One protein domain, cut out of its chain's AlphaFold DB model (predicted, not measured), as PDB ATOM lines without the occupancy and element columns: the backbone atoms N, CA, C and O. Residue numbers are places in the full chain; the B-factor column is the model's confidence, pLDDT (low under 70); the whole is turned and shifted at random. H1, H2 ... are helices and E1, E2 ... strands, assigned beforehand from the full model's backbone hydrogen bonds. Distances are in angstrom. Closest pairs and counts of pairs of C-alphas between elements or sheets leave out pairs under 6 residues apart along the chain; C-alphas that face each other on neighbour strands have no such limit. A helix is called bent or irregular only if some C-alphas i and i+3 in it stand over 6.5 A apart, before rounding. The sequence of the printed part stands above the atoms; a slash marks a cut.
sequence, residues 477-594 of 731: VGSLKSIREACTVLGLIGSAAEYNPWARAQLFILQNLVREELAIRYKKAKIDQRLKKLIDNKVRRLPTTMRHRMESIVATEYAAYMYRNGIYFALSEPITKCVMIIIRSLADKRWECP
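Overview. This is residues 477 to 594 of the 731 residues of an uncharacterized protein of Fragilariopsis cylindrus CCMP1102 (UniProt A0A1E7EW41). Two groups of helices make a flat, bent shape like an open V: in one, the long helix H2 has H1 and H5 packed along its first half, and in the other, H3 and H4 form a hairpin about perpendicular to H2, at its last end. H4 folds back to meet H2 there, and a short final strand, E1, ends the printed part at the far side of the first group. The printed part has 118 residues, with five named helices and then one named strand in the order H1, H2, H3, H4, H5, E1; the class is mostly helix. The whole is loose, with a radius of gyration of the C-alphas of 18.2 A and spans of 56 by 34 by 17 A.

Along the chain. Find C-alpha 483 at (202.229, 218.135, 150.482); from there H1 runs to residue 496, 20.0 A on. Next comes H2, residues 501 to 527, which begins at C-alpha 501 at (196.942, 221.999, 125.999) and is 38.9 A long, with a kink of 29 degrees near residue 517. H3 takes residues 529 to 541, 18.4 A. H4, residues 544 to 564, spans 29.6 A; it has a kink of 44 degrees near residue 551 and is irregular, with C-alphas 545 and 548 7.6 A apart. H5 is residues 573 to 588, 22.2 A, and E1 is residues 592 to 594, 6.7 A, ending at C-alpha 594 at (192.072, 215.471, 117.962).

Arrangement. Start at H2, which with H4 is a hub, each touching three other helices. H1 and H2 form a helical hairpin at a shallow tilt of 14 degrees; look at the C-alphas of Gly 494 and Leu 507, their closest, 6.7 A apart. H5 touches H2 through residues 503 to 514 of H2 alone, opposite ways at a shallow tilt of 29 degrees, closest at the C-alphas of Leu 510 and Ile 575, 6.2 A. H1 and H5 are near each other. Farther along, residues 521 to 526 of H2 touch residues 558 to 562 of H4, about perpendicular at 80 degrees, with the C-alphas of Ala 525 and Tyr 558 closest at 6.8 A. H3 and H4 are a helical hairpin at 28 degrees, closest at the C-alphas of Val 539 and Met 550, 6.2 A. H1 and H4 only just touch, and only at their ends, with 3 pairs of C-alphas within 8 A, the closest being those of Ile 483 and Tyr 563, 6.1 A. E1 pairs with no named strand and is apart from the five helices. In H1, H2, H3 and H5 every O i to N i+4 pair is within hydrogen-bond range; in H4 it is 12 of 17.

Size, cuts and confidence. The C-alphas of Thr 544 and Asp 588, the two farthest apart, are 58.0 A from each other. The printed part has no cut and no long link; the link from H4 to H5, 8 residues, is short, and the other links are tight. Residues 480 to 481 pair antiparallel with residues 569 to 570, outside the named strand. The mean pLDDT of the printed part is 88.6, and only residue 566 is under 70 in this model.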
ATOM      1  N   VAL A 477     188.330 227.811 150.331       95.56
ATOM      2  CA  VAL A 477     189.407 228.730 150.736       95.56
ATOM      3  C   VAL A 477     189.718 228.525 152.218       95.56
ATOM      4  O   VAL A 477     188.815 228.390 153.036       95.56
ATOM      5  N   GLY A 478     191.003 228.493 152.567       93.56
ATOM      6  CA  GLY A 478     191.466 228.266 153.936       93.56
ATOM      7  C   GLY A 478     191.566 226.793 154.344       93.56
ATOM      8  O   GLY A 478     192.165 226.506 155.378       93.56
ATOM      9  N   SER A 479     191.059 225.859 153.528       95.44
ATOM     10  CA  SER A 479     191.229 224.418 153.752       95.44
ATOM     11  C   SER A 479     192.716 224.069 153.851       95.44
ATOM     12  O   SER A 479     193.520 224.510 153.027       95.44
ATOM     13  N   LEU A 480     193.101 223.319 154.885       94.38
ATOM     14  CA  LEU A 480     194.490 222.927 155.107       94.38
ATOM     15  C   LEU A 480     194.823 221.681 154.289       94.38
ATOM     16  O   LEU A 480     194.107 220.682 154.345       94.38
ATOM     17  N   LYS A 481     195.934 221.747 153.551       93.00
ATOM     18  CA  LYS A 481     196.421 220.673 152.689       93.00
ATOM     19  C   LYS A 481     197.861 220.314 152.958       93.00
ATOM     20  O   LYS A 481     198.719 221.179 153.127       93.00
ATOM     21  N   SER A 482     198.113 219.016 153.003       89.56
ATOM     22  CA  SER A 482     199.445 218.445 153.076       89.56
ATOM     23  C   SER A 482     200.118 218.456 151.703       89.56
ATOM     24  O   SER A 482     199.487 218.537 150.645       89.56
ATOM     25  N   ILE A 483     201.440 218.303 151.710       87.31
ATOM     26  CA  ILE A 483     202.229 218.135 150.482       87.31
ATOM     27  C   ILE A 483     201.809 216.871 149.729       87.31
ATOM     28  O   ILE A 483     201.778 216.877 148.501       87.31
ATOM     29  N   ARG A 484     201.452 215.801 150.452       85.12
ATOM     30  CA  ARG A 484     200.985 214.546 149.852       85.12
ATOM     31  C   ARG A 484     199.712 214.770 149.044       85.12
ATOM     32  O   ARG A 484     199.674 214.378 147.882       85.12
ATOM     33  N   GLU A 485     198.712 215.433 149.622       89.69
ATOM     34  CA  GLU A 485     197.475 215.764 148.905       89.69
ATOM     35  C   GLU A 485     197.765 216.646 147.683       89.69
ATOM     36  O   GLU A 485     197.226 216.397 146.607       89.69
ATOM     37  N   ALA A 486     198.670 217.625 147.805       90.56
ATOM     38  CA  ALA A 486     199.067 218.464 146.676       90.56
ATOM     39  C   ALA A 486     199.714 217.661 145.540       90.56
ATOM     40  O   ALA A 486     199.334 217.821 144.381       90.56
ATOM     41  N   CYS A 487     200.645 216.757 145.852       88.50
ATOM     42  CA  CYS A 487     201.225 215.851 144.864       88.50
ATOM     43  C   CYS A 487     200.154 214.971 144.201       88.50
ATOM     44  O   CYS A 487     200.182 214.805 142.981       88.50
ATOM     45  N   THR A 488     199.192 214.457 144.976       89.31
ATOM     46  CA  THR A 488     198.069 213.667 144.455       89.31
ATOM     47  C   THR A 488     197.228 214.478 143.475       89.31
ATOM     48  O   THR A 488     197.018 214.026 142.351       89.31
ATOM     49  N   VAL A 489     196.802 215.692 143.839       91.81
ATOM     50  CA  VAL A 489     196.000 216.561 142.963       91.81
ATOM     51  C   VAL A 489     196.743 216.918 141.682       91.81
ATOM     52  O   VAL A 489     196.199 216.756 140.588       91.81
ATOM     53  N   LEU A 490     198.001 217.344 141.797       92.50
ATOM     54  CA  LEU A 490     198.818 217.692 140.637       92.50
ATOM     55  C   LEU A 490     199.039 216.486 139.714       92.50
ATOM     56  O   LEU A 490     199.048 216.649 138.494       92.50
ATOM     57  N   GLY A 491     199.180 215.281 140.271       91.69
ATOM     58  CA  GLY A 491     199.285 214.037 139.507       91.69
ATOM     59  C   GLY A 491     197.974 213.636 138.821       91.69
ATOM     60  O   GLY A 491     197.984 213.285 137.641       91.69
ATOM     61  N   LEU A 492     196.843 213.725 139.527       90.94
ATOM     62  CA  LEU A 492     195.512 213.412 138.995       90.94
ATOM     63  C   LEU A 492     195.145 214.334 137.827       90.94
ATOM     64  O   LEU A 492     194.791 213.850 136.751       90.94
ATOM     65  N   ILE A 493     195.292 215.648 138.016       91.62
ATOM     66  CA  ILE A 493     195.052 216.642 136.964       91.62
ATOM     67  C   ILE A 493     196.093 216.480 135.852       91.62
ATOM     68  O   ILE A 493     195.732 216.494 134.681       91.62
ATOM     69  N   GLY A 494     197.365 216.257 136.197       91.12
ATOM     70  CA  GLY A 494     198.443 216.012 135.238       91.12
ATOM     71  C   GLY A 494     198.159 214.880 134.264       91.12
ATOM     72  O   GLY A 494     198.354 215.054 133.065       91.12
ATOM     73  N   SER A 495     197.642 213.763 134.768       87.62
ATOM     74  CA  SER A 495     197.247 212.620 133.946       87.62
ATOM     75  C   SER A 495     195.989 212.884 133.107       87.62
ATOM     76  O   SER A 495     195.848 212.331 132.017       87.62
ATOM     77  N   ALA A 496     195.052 213.711 133.580       88.62
ATOM     78  CA  ALA A 496     193.872 214.093 132.799       88.62
ATOM     79  C   ALA A 496     194.205 215.113 131.693       88.62
ATOM     80  O   ALA A 496     193.652 215.041 130.601       88.62
ATOM     81  N   ALA A 497     195.132 216.032 131.962       89.12
ATOM     82  CA  ALA A 497     195.499 217.135 131.079       89.12
ATOM     83  C   ALA A 497     196.579 216.784 130.036       89.12
ATOM     84  O   ALA A 497     196.970 217.652 129.263       89.12
ATOM     85  N   GLU A 498     197.089 215.549 130.014       86.75
ATOM     86  CA  GLU A 498     198.267 215.142 129.227       86.75
ATOM     87  C   GLU A 498     198.209 215.560 127.749       86.75
ATOM     88  O   GLU A 498     199.168 216.138 127.241       86.75
ATOM     89  N   TYR A 499     197.067 215.336 127.091       86.88
ATOM     90  CA  TYR A 499     196.847 215.689 125.683       86.88
ATOM     91  C   TYR A 499     195.954 216.916 125.493       86.88
ATOM     92  O   TYR A 499     195.544 217.196 124.373       86.88
ATOM     93  N   ASN A 500     195.640 217.654 126.557       85.62
ATOM     94  CA  ASN A 500     194.773 218.825 126.494       85.62
ATOM     95  C   ASN A 500     195.593 220.095 126.819       85.62
ATOM     96  O   ASN A 500     195.876 220.346 127.993       85.62
ATOM     97  N   PRO A 501     196.007 220.887 125.807       78.69
ATOM     98  CA  PRO A 501     196.942 221.999 125.999       78.69
ATOM     99  C   PRO A 501     196.462 223.068 126.986       78.69
ATOM    100  O   PRO A 501     197.224 223.480 127.862       78.69
ATOM    101  N   TRP A 502     195.193 223.481 126.909       83.25
ATOM    102  CA  TRP A 502     194.662 224.504 127.812       83.25
ATOM    103  C   TRP A 502     194.606 223.989 129.255       83.25
ATOM    104  O   TRP A 502     195.006 224.693 130.185       83.25
ATOM    105  N   ALA A 503     194.204 222.729 129.459       86.69
ATOM    106  CA  ALA A 503     194.187 222.112 130.782       86.69
ATOM    107  C   ALA A 503     195.606 221.921 131.333       86.69
ATOM    108  O   ALA A 503     195.838 222.048 132.537       86.69
ATOM    109  N   ARG A 504     196.579 221.651 130.456       85.94
ATOM    110  CA  ARG A 504     197.999 221.572 130.805       85.94
ATOM    111  C   ARG A 504     198.508 222.929 131.291       85.94
ATOM    112  O   ARG A 504     199.170 222.982 132.325       85.94
ATOM    113  N   ALA A 505     198.152 224.015 130.607       84.62
ATOM    114  CA  ALA A 505     198.463 225.372 131.046       84.62
ATOM    115  C   ALA A 505     197.795 225.707 132.399       84.62
ATOM    116  O   ALA A 505     198.469 226.209 133.301       84.62
ATOM    117  N   GLN A 506     196.522 225.330 132.599       86.88
ATOM    118  CA  GLN A 506     195.828 225.458 133.894       86.88
ATOM    119  C   GLN A 506     196.528 224.692 135.022       86.88
ATOM    120  O   GLN A 506     196.740 225.230 136.108       86.88
ATOM    121  N   LEU A 507     196.970 223.460 134.764       89.81
ATOM    122  CA  LEU A 507     197.759 222.694 135.723       89.81
ATOM    123  C   LEU A 507     199.051 223.420 136.107       89.81
ATOM    124  O   LEU A 507     199.404 223.432 137.283       89.81
ATOM    125  N   PHE A 508     199.771 224.012 135.154       86.88
ATOM    126  CA  PHE A 508     200.999 224.744 135.469       86.88
ATOM    127  C   PHE A 508     200.738 225.979 136.329       86.88
ATOM    128  O   PHE A 508     201.512 226.259 137.246       86.88
ATOM    129  N   ILE A 509     199.629 226.684 136.094       86.75
ATOM    130  CA  ILE A 509     199.190 227.787 136.956       86.75
ATOM    131  C   ILE A 509     198.969 227.275 138.381       86.75
ATOM    132  O   ILE A 509     199.552 227.822 139.318       86.75
ATOM    133  N   LEU A 510     198.223 226.178 138.542       90.50
ATOM    134  CA  LEU A 510     198.006 225.538 139.840       90.50
ATOM    135  C   LEU A 510     199.326 225.117 140.506       90.50
ATOM    136  O   LEU A 510     199.537 225.391 141.686       90.50
ATOM    137  N   GLN A 511     200.238 224.488 139.759       90.75
ATOM    138  CA  GLN A 511     201.554 224.084 140.258       90.75
ATOM    139  C   GLN A 511     202.358 225.270 140.787       90.75
ATOM    140  O   GLN A 511     203.015 225.137 141.818       90.75
ATOM    141  N   ASN A 512     202.325 226.415 140.102       87.69
ATOM    142  CA  ASN A 512     203.047 227.610 140.535       87.69
ATOM    143  C   ASN A 512     202.430 228.210 141.800       87.69
ATOM    144  O   ASN A 512     203.167 228.472 142.747       87.69
ATOM    145  N   LEU A 513     201.101 228.320 141.866       89.38
ATOM    146  CA  LEU A 513     200.400 228.800 143.062       89.38
ATOM    147  C   LEU A 513     200.688 227.914 144.285       89.38
ATOM    148  O   LEU A 513     201.004 228.405 145.365       89.38
ATOM    149  N   VAL A 514     200.660 226.589 144.110       91.06
ATOM    150  CA  VAL A 514     201.044 225.644 145.170       91.06
ATOM    151  C   VAL A 514     202.528 225.791 145.520       91.06
ATOM    152  O   VAL A 514     202.894 225.774 146.693       91.06
ATOM    153  N   ARG A 515     203.410 225.968 144.527       88.88
ATOM    154  CA  ARG A 515     204.848 226.160 144.759       88.88
ATOM    155  C   ARG A 515     205.130 227.412 145.586       88.88
ATOM    156  O   ARG A 515     206.022 227.355 146.428       88.88
ATOM    157  N   GLU A 516     204.411 228.508 145.374       87.62
ATOM    158  CA  GLU A 516     204.545 229.734 146.172       87.62
ATOM    159  C   GLU A 516     204.245 229.468 147.651       87.62
ATOM    160  O   GLU A 516     205.066 229.786 148.519       87.62
ATOM    161  N   GLU A 517     203.139 228.777 147.938       88.56
ATOM    162  CA  GLU A 517     202.796 228.363 149.301       88.56
ATOM    163  C   GLU A 517     203.872 227.455 149.908       88.56
ATOM    164  O   GLU A 517     204.341 227.680 151.033       88.56
ATOM    165  N   LEU A 518     204.338 226.459 149.149       87.75
ATOM    166  CA  LEU A 518     205.392 225.543 149.587       87.75
ATOM    167  C   LEU A 518     206.741 226.244 149.783       87.75
ATOM    168  O   LEU A 518     207.479 225.877 150.696       87.75
ATOM    169  N   ALA A 519     207.067 227.272 149.001       87.75
ATOM    170  CA  ALA A 519     208.307 228.032 149.142       87.75
ATOM    171  C   ALA A 519     208.366 228.769 150.488       87.75
ATOM    172  O   ALA A 519     209.429 228.824 151.115       87.75
ATOM    173  N   ILE A 520     207.233 229.280 150.979       86.69
ATOM    174  CA  ILE A 520     207.130 229.875 152.321       86.69
ATOM    175  C   ILE A 520     207.451 228.819 153.388       86.69
ATOM    176  O   ILE A 520     208.226 229.073 154.312       86.69
ATOM    177  N   ARG A 521     206.894 227.611 153.245       85.56
ATOM    178  CA  ARG A 521     207.125 226.493 154.173       85.56
ATOM    179  C   ARG A 521     208.570 226.003 154.123       85.56
ATOM    180  O   ARG A 521     209.177 225.779 155.163       85.56
ATOM    181  N   TYR A 522     209.143 225.917 152.931       88.00
ATOM    182  CA  TYR A 522     210.532 225.534 152.717       88.00
ATOM    183  C   TYR A 522     211.505 226.535 153.354       88.00
ATOM    184  O   TYR A 522     212.457 226.134 154.022       88.00
ATOM    185  N   LYS A 523     211.241 227.846 153.241       88.31
ATOM    186  CA  LYS A 523     212.012 228.882 153.953       88.31
ATOM    187  C   LYS A 523     211.938 228.699 155.471       88.31
ATOM    188  O   LYS A 523     212.966 228.806 156.131       88.31
ATOM    189  N   LYS A 524     210.762 228.368 156.020       84.06
ATOM    190  CA  LYS A 524     210.617 228.047 157.451       84.06
ATOM    191  C   LYS A 524     211.415 226.799 157.839       84.06
ATOM    192  O   LYS A 524     212.144 226.842 158.821       84.06
ATOM    193  N   ALA A 525     211.357 225.733 157.038       87.00
ATOM    194  CA  ALA A 525     212.141 224.517 157.269       87.00
ATOM    195  C   ALA A 525     213.656 224.793 157.267       87.00
ATOM    196  O   ALA A 525     214.387 224.230 158.074       87.00
ATOM    197  N   LYS A 526     214.141 225.714 156.421       88.25
ATOM    198  CA  LYS A 526     215.553 226.137 156.403       88.25
ATOM    199  C   LYS A 526     216.030 226.832 157.678       88.25
ATOM    200  O   LYS A 526     217.231 226.823 157.941       88.25
ATOM    201  N   ILE A 527     215.124 227.434 158.443       89.00
ATOM    202  CA  ILE A 527     215.446 228.104 159.712       89.00
ATOM    203  C   ILE A 527     215.538 227.082 160.860       89.00
ATOM    204  O   ILE A 527     216.149 227.372 161.890       89.00
ATOM    205  N   ASP A 528     214.998 225.870 160.683       88.81
ATOM    206  CA  ASP A 528     215.057 224.818 161.695       88.81
ATOM    207  C   ASP A 528     216.507 224.368 161.953       88.81
ATOM    208  O   ASP A 528     217.172 223.739 161.124       88.81
ATOM    209  N   GLN A 529     217.003 224.690 163.149       91.06
ATOM    210  CA  GLN A 529     218.377 224.400 163.555       91.06
ATOM    211  C   GLN A 529     218.635 222.908 163.777       91.06
ATOM    212  O   GLN A 529     219.774 222.459 163.631       91.06
ATOM    213  N   ARG A 530     217.612 222.121 164.136       90.12
ATOM    214  CA  ARG A 530     217.756 220.671 164.326       90.12
ATOM    215  C   ARG A 530     217.924 219.995 162.973       90.12
ATOM    216  O   ARG A 530     218.852 219.205 162.805       90.12
ATOM    217  N   LEU A 531     217.097 220.369 161.998       90.44
ATOM    218  CA  LEU A 531     217.196 219.884 160.626       90.44
ATOM    219  C   LEU A 531     218.521 220.291 159.979       90.44
ATOM    220  O   LEU A 531     219.183 219.455 159.368       90.44
ATOM    221  N   LYS A 532     218.960 221.541 160.165       91.50
ATOM    222  CA  LYS A 532     220.258 221.996 159.652       91.50
ATOM    223  C   LYS A 532     221.414 221.162 160.210       91.50
ATOM    224  O   LYS A 532     222.225 220.663 159.438       91.50
ATOM    225  N   LYS A 533     221.444 220.926 161.528       93.00
ATOM    226  CA  LYS A 533     222.448 220.054 162.161       93.00
ATOM    227  C   LYS A 533     222.397 218.621 161.625       93.00
ATOM    228  O   LYS A 533     223.447 218.022 161.411       93.00
ATOM    229  N   LEU A 534     221.202 218.070 161.399       90.31
ATOM    230  CA  LEU A 534     221.033 216.738 160.809       90.31
ATOM    231  C   LEU A 534     221.643 216.667 159.402       90.31
ATOM    232  O   LEU A 534     222.409 215.748 159.114       90.31
ATOM    233  N   ILE A 535     221.329 217.646 158.551       91.81
ATOM    234  CA  ILE A 535     221.855 217.747 157.186       91.81
ATOM    235  C   ILE A 535     223.377 217.898 157.213       91.81
ATOM    236  O   ILE A 535     224.070 217.132 156.548       91.81
ATOM    237  N   ASP A 536     223.904 218.818 158.024       91.44
ATOM    238  CA  ASP A 536     225.346 219.043 158.154       91.44
ATOM    239  C   ASP A 536     226.067 217.761 158.595       91.44
ATOM    240  O   ASP A 536     227.120 217.423 158.056       91.44
ATOM    241  N   ASN A 537     225.485 216.997 159.522       90.38
ATOM    242  CA  ASN A 537     226.036 215.712 159.953       90.38
ATOM    243  C   ASN A 537     226.036 214.669 158.827       90.38
ATOM    244  O   ASN A 537     227.036 213.973 158.655       90.38
ATOM    245  N   LYS A 538     224.955 214.568 158.043       89.50
ATOM    246  CA  LYS A 538     224.883 213.667 156.880       89.50
ATOM    247  C   LYS A 538     225.914 214.040 155.816       89.50
ATOM    248  O   LYS A 538     226.624 213.173 155.322       89.50
ATOM    249  N   VAL A 539     226.045 215.329 155.511       90.31
ATOM    250  CA  VAL A 539     227.018 215.832 154.534       90.31
ATOM    251  C   VAL A 539     228.454 215.616 155.016       90.31
ATOM    252  O   VAL A 539     229.304 215.233 154.220       90.31
ATOM    253  N   ARG A 540     228.737 215.790 156.314       88.06
ATOM    254  CA  ARG A 540     230.066 215.531 156.899       88.06
ATOM    255  C   ARG A 540     230.497 214.067 156.819       88.06
ATOM    256  O   ARG A 540     231.694 213.812 156.759       88.06
ATOM    257  N   ARG A 541     229.549 213.125 156.830       85.62
ATOM    258  CA  ARG A 541     229.831 211.686 156.691       85.62
ATOM    259  C   ARG A 541     230.159 211.273 155.257       85.62
ATOM    260  O   ARG A 541     230.736 210.209 155.063       85.62
ATOM    261  N   LEU A 542     229.835 212.100 154.259       89.19
ATOM    262  CA  LEU A 542     230.116 211.777 152.863       89.19
ATOM    263  C   LEU A 542     231.626 211.760 152.582       89.19
ATOM    264  O   LEU A 542     232.304 212.774 152.782       89.19
ATOM    265  N   PRO A 543     232.153 210.665 152.007       88.88
ATOM    266  CA  PRO A 543     233.506 210.642 151.470       88.88
ATOM    267  C   PRO A 543     233.699 211.693 150.369       88.88
ATOM    268  O   PRO A 543     232.766 212.022 149.632       88.88
ATOM    269  N   THR A 544     234.934 212.175 150.179       88.56
ATOM    270  CA  THR A 544     235.253 213.174 149.137       88.56
ATOM    271  C   THR A 544     234.812 212.722 147.740       88.56
ATOM    272  O   THR A 544     234.302 213.533 146.967       88.56
ATOM    273  N   THR A 545     234.917 211.426 147.438       89.12
ATOM    274  CA  THR A 545     234.487 210.818 146.164       89.12
ATOM    275  C   THR A 545     232.970 210.882 145.931       89.12
ATOM    276  O   THR A 545     232.516 210.833 144.789       89.12
ATOM    277  N   MET A 546     232.171 211.050 146.990       89.50
ATOM    278  CA  MET A 546     230.705 211.087 146.944       89.50
ATOM    279  C   MET A 546     230.115 212.492 147.125       89.50
ATOM    280  O   MET A 546     228.897 212.640 147.205       89.50
ATOM    281  N   ARG A 547     230.940 213.550 147.138       88.31
ATOM    282  CA  ARG A 547     230.458 214.937 147.305       88.31
ATOM    283  C   ARG A 547     229.459 215.383 146.239       88.31
ATOM    284  O   ARG A 547     228.614 216.222 146.529       88.31
ATOM    285  N   HIS A 548     229.490 214.775 145.054       89.94
ATOM    286  CA  HIS A 548     228.493 214.999 144.005       89.94
ATOM    287  C   HIS A 548     227.050 214.683 144.460       89.94
ATOM    288  O   HIS A 548     226.101 215.169 143.854       89.94
ATOM    289  N   ARG A 549     226.859 213.907 145.541       89.19
ATOM    290  CA  ARG A 549     225.543 213.597 146.129       89.19
ATOM    291  C   ARG A 549     225.004 214.680 147.068       89.19
ATOM    292  O   ARG A 549     223.827 214.632 147.421       89.19
ATOM    293  N   MET A 550     225.835 215.636 147.494       90.38
ATOM    294  CA  MET A 550     225.503 216.593 148.556       90.38
ATOM    295  C   MET A 550     224.209 217.358 148.271       90.38
ATOM    296  O   MET A 550     223.322 217.396 149.121       90.38
ATOM    297  N   GLU A 551     224.072 217.922 147.071       89.56
ATOM    298  CA  GLU A 551     222.892 218.707 146.690       89.56
ATOM    299  C   GLU A 551     221.607 217.875 146.763       89.56
ATOM    300  O   GLU A 551     220.610 218.313 147.340       89.56
ATOM    301  N   SER A 552     221.658 216.640 146.255       88.06
ATOM    302  CA  SER A 552     220.528 215.710 146.298       88.06
ATOM    303  C   SER A 552     220.144 215.349 147.731       88.06
ATOM    304  O   SER A 552     218.955 215.273 148.037       88.06
ATOM    305  N   ILE A 553     221.119 215.131 148.616       88.94
ATOM    306  CA  ILE A 553     220.865 214.800 150.026       88.94
ATOM    307  C   ILE A 553     220.209 215.983 150.728       88.94
ATOM    308  O   ILE A 553     219.149 215.819 151.323       88.94
ATOM    309  N   VAL A 554     220.781 217.182 150.602       90.31
ATOM    310  CA  VAL A 554     220.226 218.401 151.206       90.31
ATOM    311  C   VAL A 554     218.778 218.611 150.754       90.31
ATOM    312  O   VAL A 554     217.896 218.828 151.585       90.31
ATOM    313  N   ALA A 555     218.512 218.503 149.449       88.25
ATOM    314  CA  ALA A 555     217.163 218.633 148.906       88.25
ATOM    315  C   ALA A 555     216.204 217.565 149.461       88.25
ATOM    316  O   ALA A 555     215.088 217.896 149.865       88.25
ATOM    317  N   THR A 556     216.655 216.309 149.535       88.06
ATOM    318  CA  THR A 556     215.858 215.177 150.031       88.06
ATOM    319  C   THR A 556     215.504 215.333 151.505       88.06
ATOM    320  O   THR A 556     214.356 215.104 151.866       88.06
ATOM    321  N   GLU A 557     216.432 215.769 152.359       89.50
ATOM    322  CA  GLU A 557     216.163 215.943 153.794       89.50
ATOM    323  C   GLU A 557     215.145 217.052 154.058       89.50
ATOM    324  O   GLU A 557     214.227 216.866 154.857       89.50
ATOM    325  N   TYR A 558     215.253 218.187 153.361       89.69
ATOM    326  CA  TYR A 558     214.237 219.232 153.469       89.69
ATOM    327  C   TYR A 558     212.878 218.746 152.960       89.69
ATOM    328  O   TYR A 558     211.868 218.970 153.626       89.69
ATOM    329  N   ALA A 559     212.837 218.053 151.819       86.25
ATOM    330  CA  ALA A 559     211.595 217.505 151.282       86.25
ATOM    331  C   ALA A 559     210.967 216.474 152.236       86.25
ATOM    332  O   ALA A 559     209.783 216.568 152.552       86.25
ATOM    333  N   ALA A 560     211.765 215.539 152.757       85.94
ATOM    334  CA  ALA A 560     211.332 214.521 153.707       85.94
ATOM    335  C   ALA A 560     210.847 215.142 155.018       85.94
ATOM    336  O   ALA A 560     209.814 214.726 155.536       85.94
ATOM    337  N   TYR A 561     211.535 216.165 155.533       87.06
ATOM    338  CA  TYR A 561     211.090 216.907 156.709       87.06
ATOM    339  C   TYR A 561     209.719 217.542 156.482       87.06
ATOM    340  O   TYR A 561     208.824 217.388 157.314       87.06
ATOM    341  N   MET A 562     209.536 218.225 155.351       85.38
ATOM    342  CA  MET A 562     208.262 218.864 155.032       85.38
ATOM    343  C   MET A 562     207.137 217.838 154.835       85.38
ATOM    344  O   MET A 562     206.000 218.087 155.234       85.38
ATOM    345  N   TYR A 563     207.459 216.681 154.253       83.56
ATOM    346  CA  TYR A 563     206.511 215.605 153.987       83.56
ATOM    347  C   TYR A 563     206.108 214.834 155.254       83.56
ATOM    348  O   TYR A 563     204.922 214.597 155.469       83.56
ATOM    349  N   ARG A 564     207.071 214.460 156.109       80.06
ATOM    350  CA  ARG A 564     206.839 213.641 157.316       80.06
ATOM    351  C   ARG A 564     206.176 214.415 158.445       80.06
ATOM    352  O   ARG A 564     205.315 213.871 159.118       80.06
ATOM    353  N   ASN A 565     206.538 215.683 158.637       76.19
ATOM    354  CA  ASN A 565     205.978 216.493 159.723       76.19
ATOM    355  C   ASN A 565     204.602 217.082 159.389       76.19
ATOM    356  O   ASN A 565     204.156 217.993 160.082       76.19
ATOM    357  N   GLY A 566     203.956 216.609 158.314       68.44
ATOM    358  CA  GLY A 566     202.628 217.063 157.919       68.44
ATOM    359  C   GLY A 566     202.572 218.580 157.807       68.44
ATOM    360  O   GLY A 566     201.704 219.204 158.402       68.44
ATOM    361  N   ILE A 567     203.534 219.207 157.120       80.88
ATOM    362  CA  ILE A 567     203.476 220.660 156.974       80.88
ATOM    363  C   ILE A 567     202.299 220.995 156.061       80.88
ATOM    364  O   ILE A 567     202.329 220.720 154.860       80.88
ATOM    365  N   TYR A 568     201.282 221.619 156.650       88.31
ATOM    366  CA  TYR A 568     200.102 222.067 155.929       88.31
ATOM    367  C   TYR A 568     200.298 223.466 155.326       88.31
ATOM    368  O   TYR A 568     200.999 224.346 155.853       88.31
ATOM    369  N   PHE A 569     199.629 223.696 154.207       91.06
ATOM    370  CA  PHE A 569     199.375 225.024 153.669       91.06
ATOM    371  C   PHE A 569     197.871 225.230 153.517       91.06
ATOM    372  O   PHE A 569     197.129 224.279 153.296       91.06
ATOM    373  N   ALA A 570     197.421 226.467 153.706       92.75
ATOM    374  CA  ALA A 570     196.025 226.817 153.504       92.75
ATOM    375  C   ALA A 570     195.804 227.107 152.019       92.75
ATOM    376  O   ALA A 570     196.639 227.759 151.389       92.75
ATOM    377  N   LEU A 571     194.689 226.643 151.464       95.31
ATOM    378  CA  LEU A 571     194.317 226.970 150.095       95.31
ATOM    379  C   LEU A 571     193.976 228.456 149.980       95.31
ATOM    380  O   LEU A 571     193.062 228.950 150.642       95.31
ATOM    381  N   SER A 572     194.706 229.163 149.124       94.50
ATOM    382  CA  SER A 572     194.425 230.555 148.787       94.50
ATOM    383  C   SER A 572     193.289 230.655 147.763       94.50
ATOM    384  O   SER A 572     193.003 229.708 147.028       94.50
ATOM    385  N   GLU A 573     192.646 231.821 147.685       94.94
ATOM    386  CA  GLU A 573     191.583 232.084 146.707       94.94
ATOM    387  C   GLU A 573     192.021 231.844 145.242       94.94
ATOM    388  O   GLU A 573     191.252 231.249 144.484       94.94
ATOM    389  N   PRO A 574     193.248 232.206 144.808       92.81
ATOM    390  CA  PRO A 574     193.727 231.841 143.475       92.81
ATOM    391  C   PRO A 574     193.790 230.327 143.229       92.81
ATOM    392  O   PRO A 574     193.464 229.878 142.129       92.81
ATOM    393  N   ILE A 575     194.189 229.534 144.234       94.25
ATOM    394  CA  ILE A 575     194.266 228.072 144.105       94.25
ATOM    395  C   ILE A 575     192.864 227.491 143.919       94.25
ATOM    396  O   ILE A 575     192.639 226.738 142.969       94.25
ATOM    397  N   THR A 576     191.911 227.866 144.776       95.19
ATOM    398  CA  THR A 576     190.542 227.334 144.703       95.19
ATOM    399  C   THR A 576     189.841 227.749 143.411       95.19
ATOM    400  O   THR A 576     189.159 226.930 142.800       95.19
ATOM    401  N   LYS A 577     190.067 228.979 142.924       93.12
ATOM    402  CA  LYS A 577     189.583 229.432 141.609       93.12
ATOM    403  C   LYS A 577     190.112 228.563 140.468       93.12
ATOM    404  O   LYS A 577     189.321 228.115 139.640       93.12
ATOM    405  N   CYS A 578     191.415 228.279 140.443       91.31
ATOM    406  CA  CYS A 578     192.018 227.426 139.416       91.31
ATOM    407  C   CYS A 578     191.447 225.995 139.455       91.31
ATOM    408  O   CYS A 578     191.057 225.449 138.423       91.31
ATOM    409  N   VAL A 579     191.297 225.420 140.653       93.94
ATOM    410  CA  VAL A 579     190.663 224.104 140.846       93.94
ATOM    411  C   VAL A 579     189.210 224.100 140.356       93.94
ATOM    412  O   VAL A 579     188.808 223.179 139.649       93.94
ATOM    413  N   MET A 580     188.421 225.132 140.672       92.94
ATOM    414  CA  MET A 580     187.025 225.225 140.232       92.94
ATOM    415  C   MET A 580     186.881 225.316 138.712       92.94
ATOM    416  O   MET A 580     185.956 224.717 138.168       92.94
ATOM    417  N   ILE A 581     187.782 226.020 138.017       90.12
ATOM    418  CA  ILE A 581     187.799 226.060 136.543       90.12
ATOM    419  C   ILE A 581     187.974 224.644 135.982       90.12
ATOM    420  O   ILE A 581     187.243 224.239 135.078       90.12
ATOM    421  N   ILE A 582     188.900 223.870 136.553       90.38
ATOM    422  CA  ILE A 582     189.159 222.486 136.145       90.38
ATOM    423  C   ILE A 582     187.940 221.599 136.414       90.38
ATOM    424  O   ILE A 582     187.530 220.869 135.517       90.38
ATOM    425  N   ILE A 583     187.338 221.682 137.608       91.50
ATOM    426  CA  ILE A 583     186.147 220.894 137.962       91.50
ATOM    427  C   ILE A 583     184.984 221.214 137.025       91.50
ATOM    428  O   ILE A 583     184.405 220.289 136.467       91.50
ATOM    429  N   ARG A 584     184.651 222.496 136.831       90.06
ATOM    430  CA  ARG A 584     183.537 222.915 135.962       90.06
ATOM    431  C   ARG A 584     183.762 222.460 134.529       90.06
ATOM    432  O   ARG A 584     182.905 221.810 133.949       90.06
ATOM    433  N   SER A 585     184.961 222.679 133.995       87.88
ATOM    434  CA  SER A 585     185.286 222.217 132.647       87.88
ATOM    435  C   SER A 585     185.208 220.694 132.522       87.88
ATOM    436  O   SER A 585     184.657 220.183 131.549       87.88
ATOM    437  N   LEU A 586     185.706 219.955 133.517       87.88
ATOM    438  CA  LEU A 586     185.523 218.511 133.569       87.88
ATOM    439  C   LEU A 586     184.066 218.125 133.798       87.88
ATOM    440  O   LEU A 586     183.744 217.009 133.470       87.88
ATOM    441  N   ALA A 587     183.171 218.932 134.359       85.31
ATOM    442  CA  ALA A 587     181.756 218.584 134.534       85.31
ATOM    443  C   ALA A 587     180.928 218.875 133.270       85.31
ATOM    444  O   ALA A 587     180.036 218.098 132.932       85.31
ATOM    445  N   ASP A 588     181.309 219.901 132.517       79.19
ATOM    446  CA  ASP A 588     180.504 220.423 131.414       79.19
ATOM    447  C   ASP A 588     180.980 219.922 130.045       79.19
ATOM    448  O   ASP A 588     180.177 219.727 129.135       79.19
ATOM    449  N   LYS A 589     182.285 219.670 129.884       70.94
ATOM    450  CA  LYS A 589     182.894 219.335 128.590       70.94
ATOM    451  C   LYS A 589     183.477 217.930 128.575       70.94
ATOM    452  O   LYS A 589     184.055 217.442 129.549       70.94
ATOM    453  N   ARG A 590     183.393 217.279 127.414       72.38
ATOM    454  CA  ARG A 590     184.199 216.094 127.122       72.38
ATOM    455  C   ARG A 590     185.598 216.586 126.766       72.38
ATOM    456  O   ARG A 590     185.801 217.130 125.690       72.38
ATOM    457  N   TRP A 591     186.549 216.457 127.690       86.31
ATOM    458  CA  TRP A 591     187.946 216.773 127.392       86.31
ATOM    459  C   TRP A 591     188.448 215.804 126.329       86.31
ATOM    460  O   TRP A 591     188.743 214.641 126.618       86.31
ATOM    461  N   GLU A 592     188.524 216.299 125.104       88.88
ATOM    462  CA  GLU A 592     188.978 215.552 123.948       88.88
ATOM    463  C   GLU A 592     190.061 216.325 123.201       88.88
ATOM    464  O   GLU A 592     190.123 217.552 123.237       88.88
ATOM    465  N   CYS A 593     190.955 215.580 122.565       91.75
ATOM    466  CA  CYS A 593     192.018 216.114 121.740       91.75
ATOM    467  C   CYS A 593     192.006 215.381 120.399       91.75
ATOM    468  O   CYS A 593     192.060 214.144 120.389       91.75
ATOM    469  N   PRO A 594     191.942 216.098 119.264       94.31
ATOM    470  CA  PRO A 594     192.072 215.471 117.962       94.31
ATOM    471  C   PRO A 594     193.385 214.697 117.847       94.31
ATOM    472  O   PRO A 594     194.452 215.200 118.195       94.31
TER     473      PRO A 594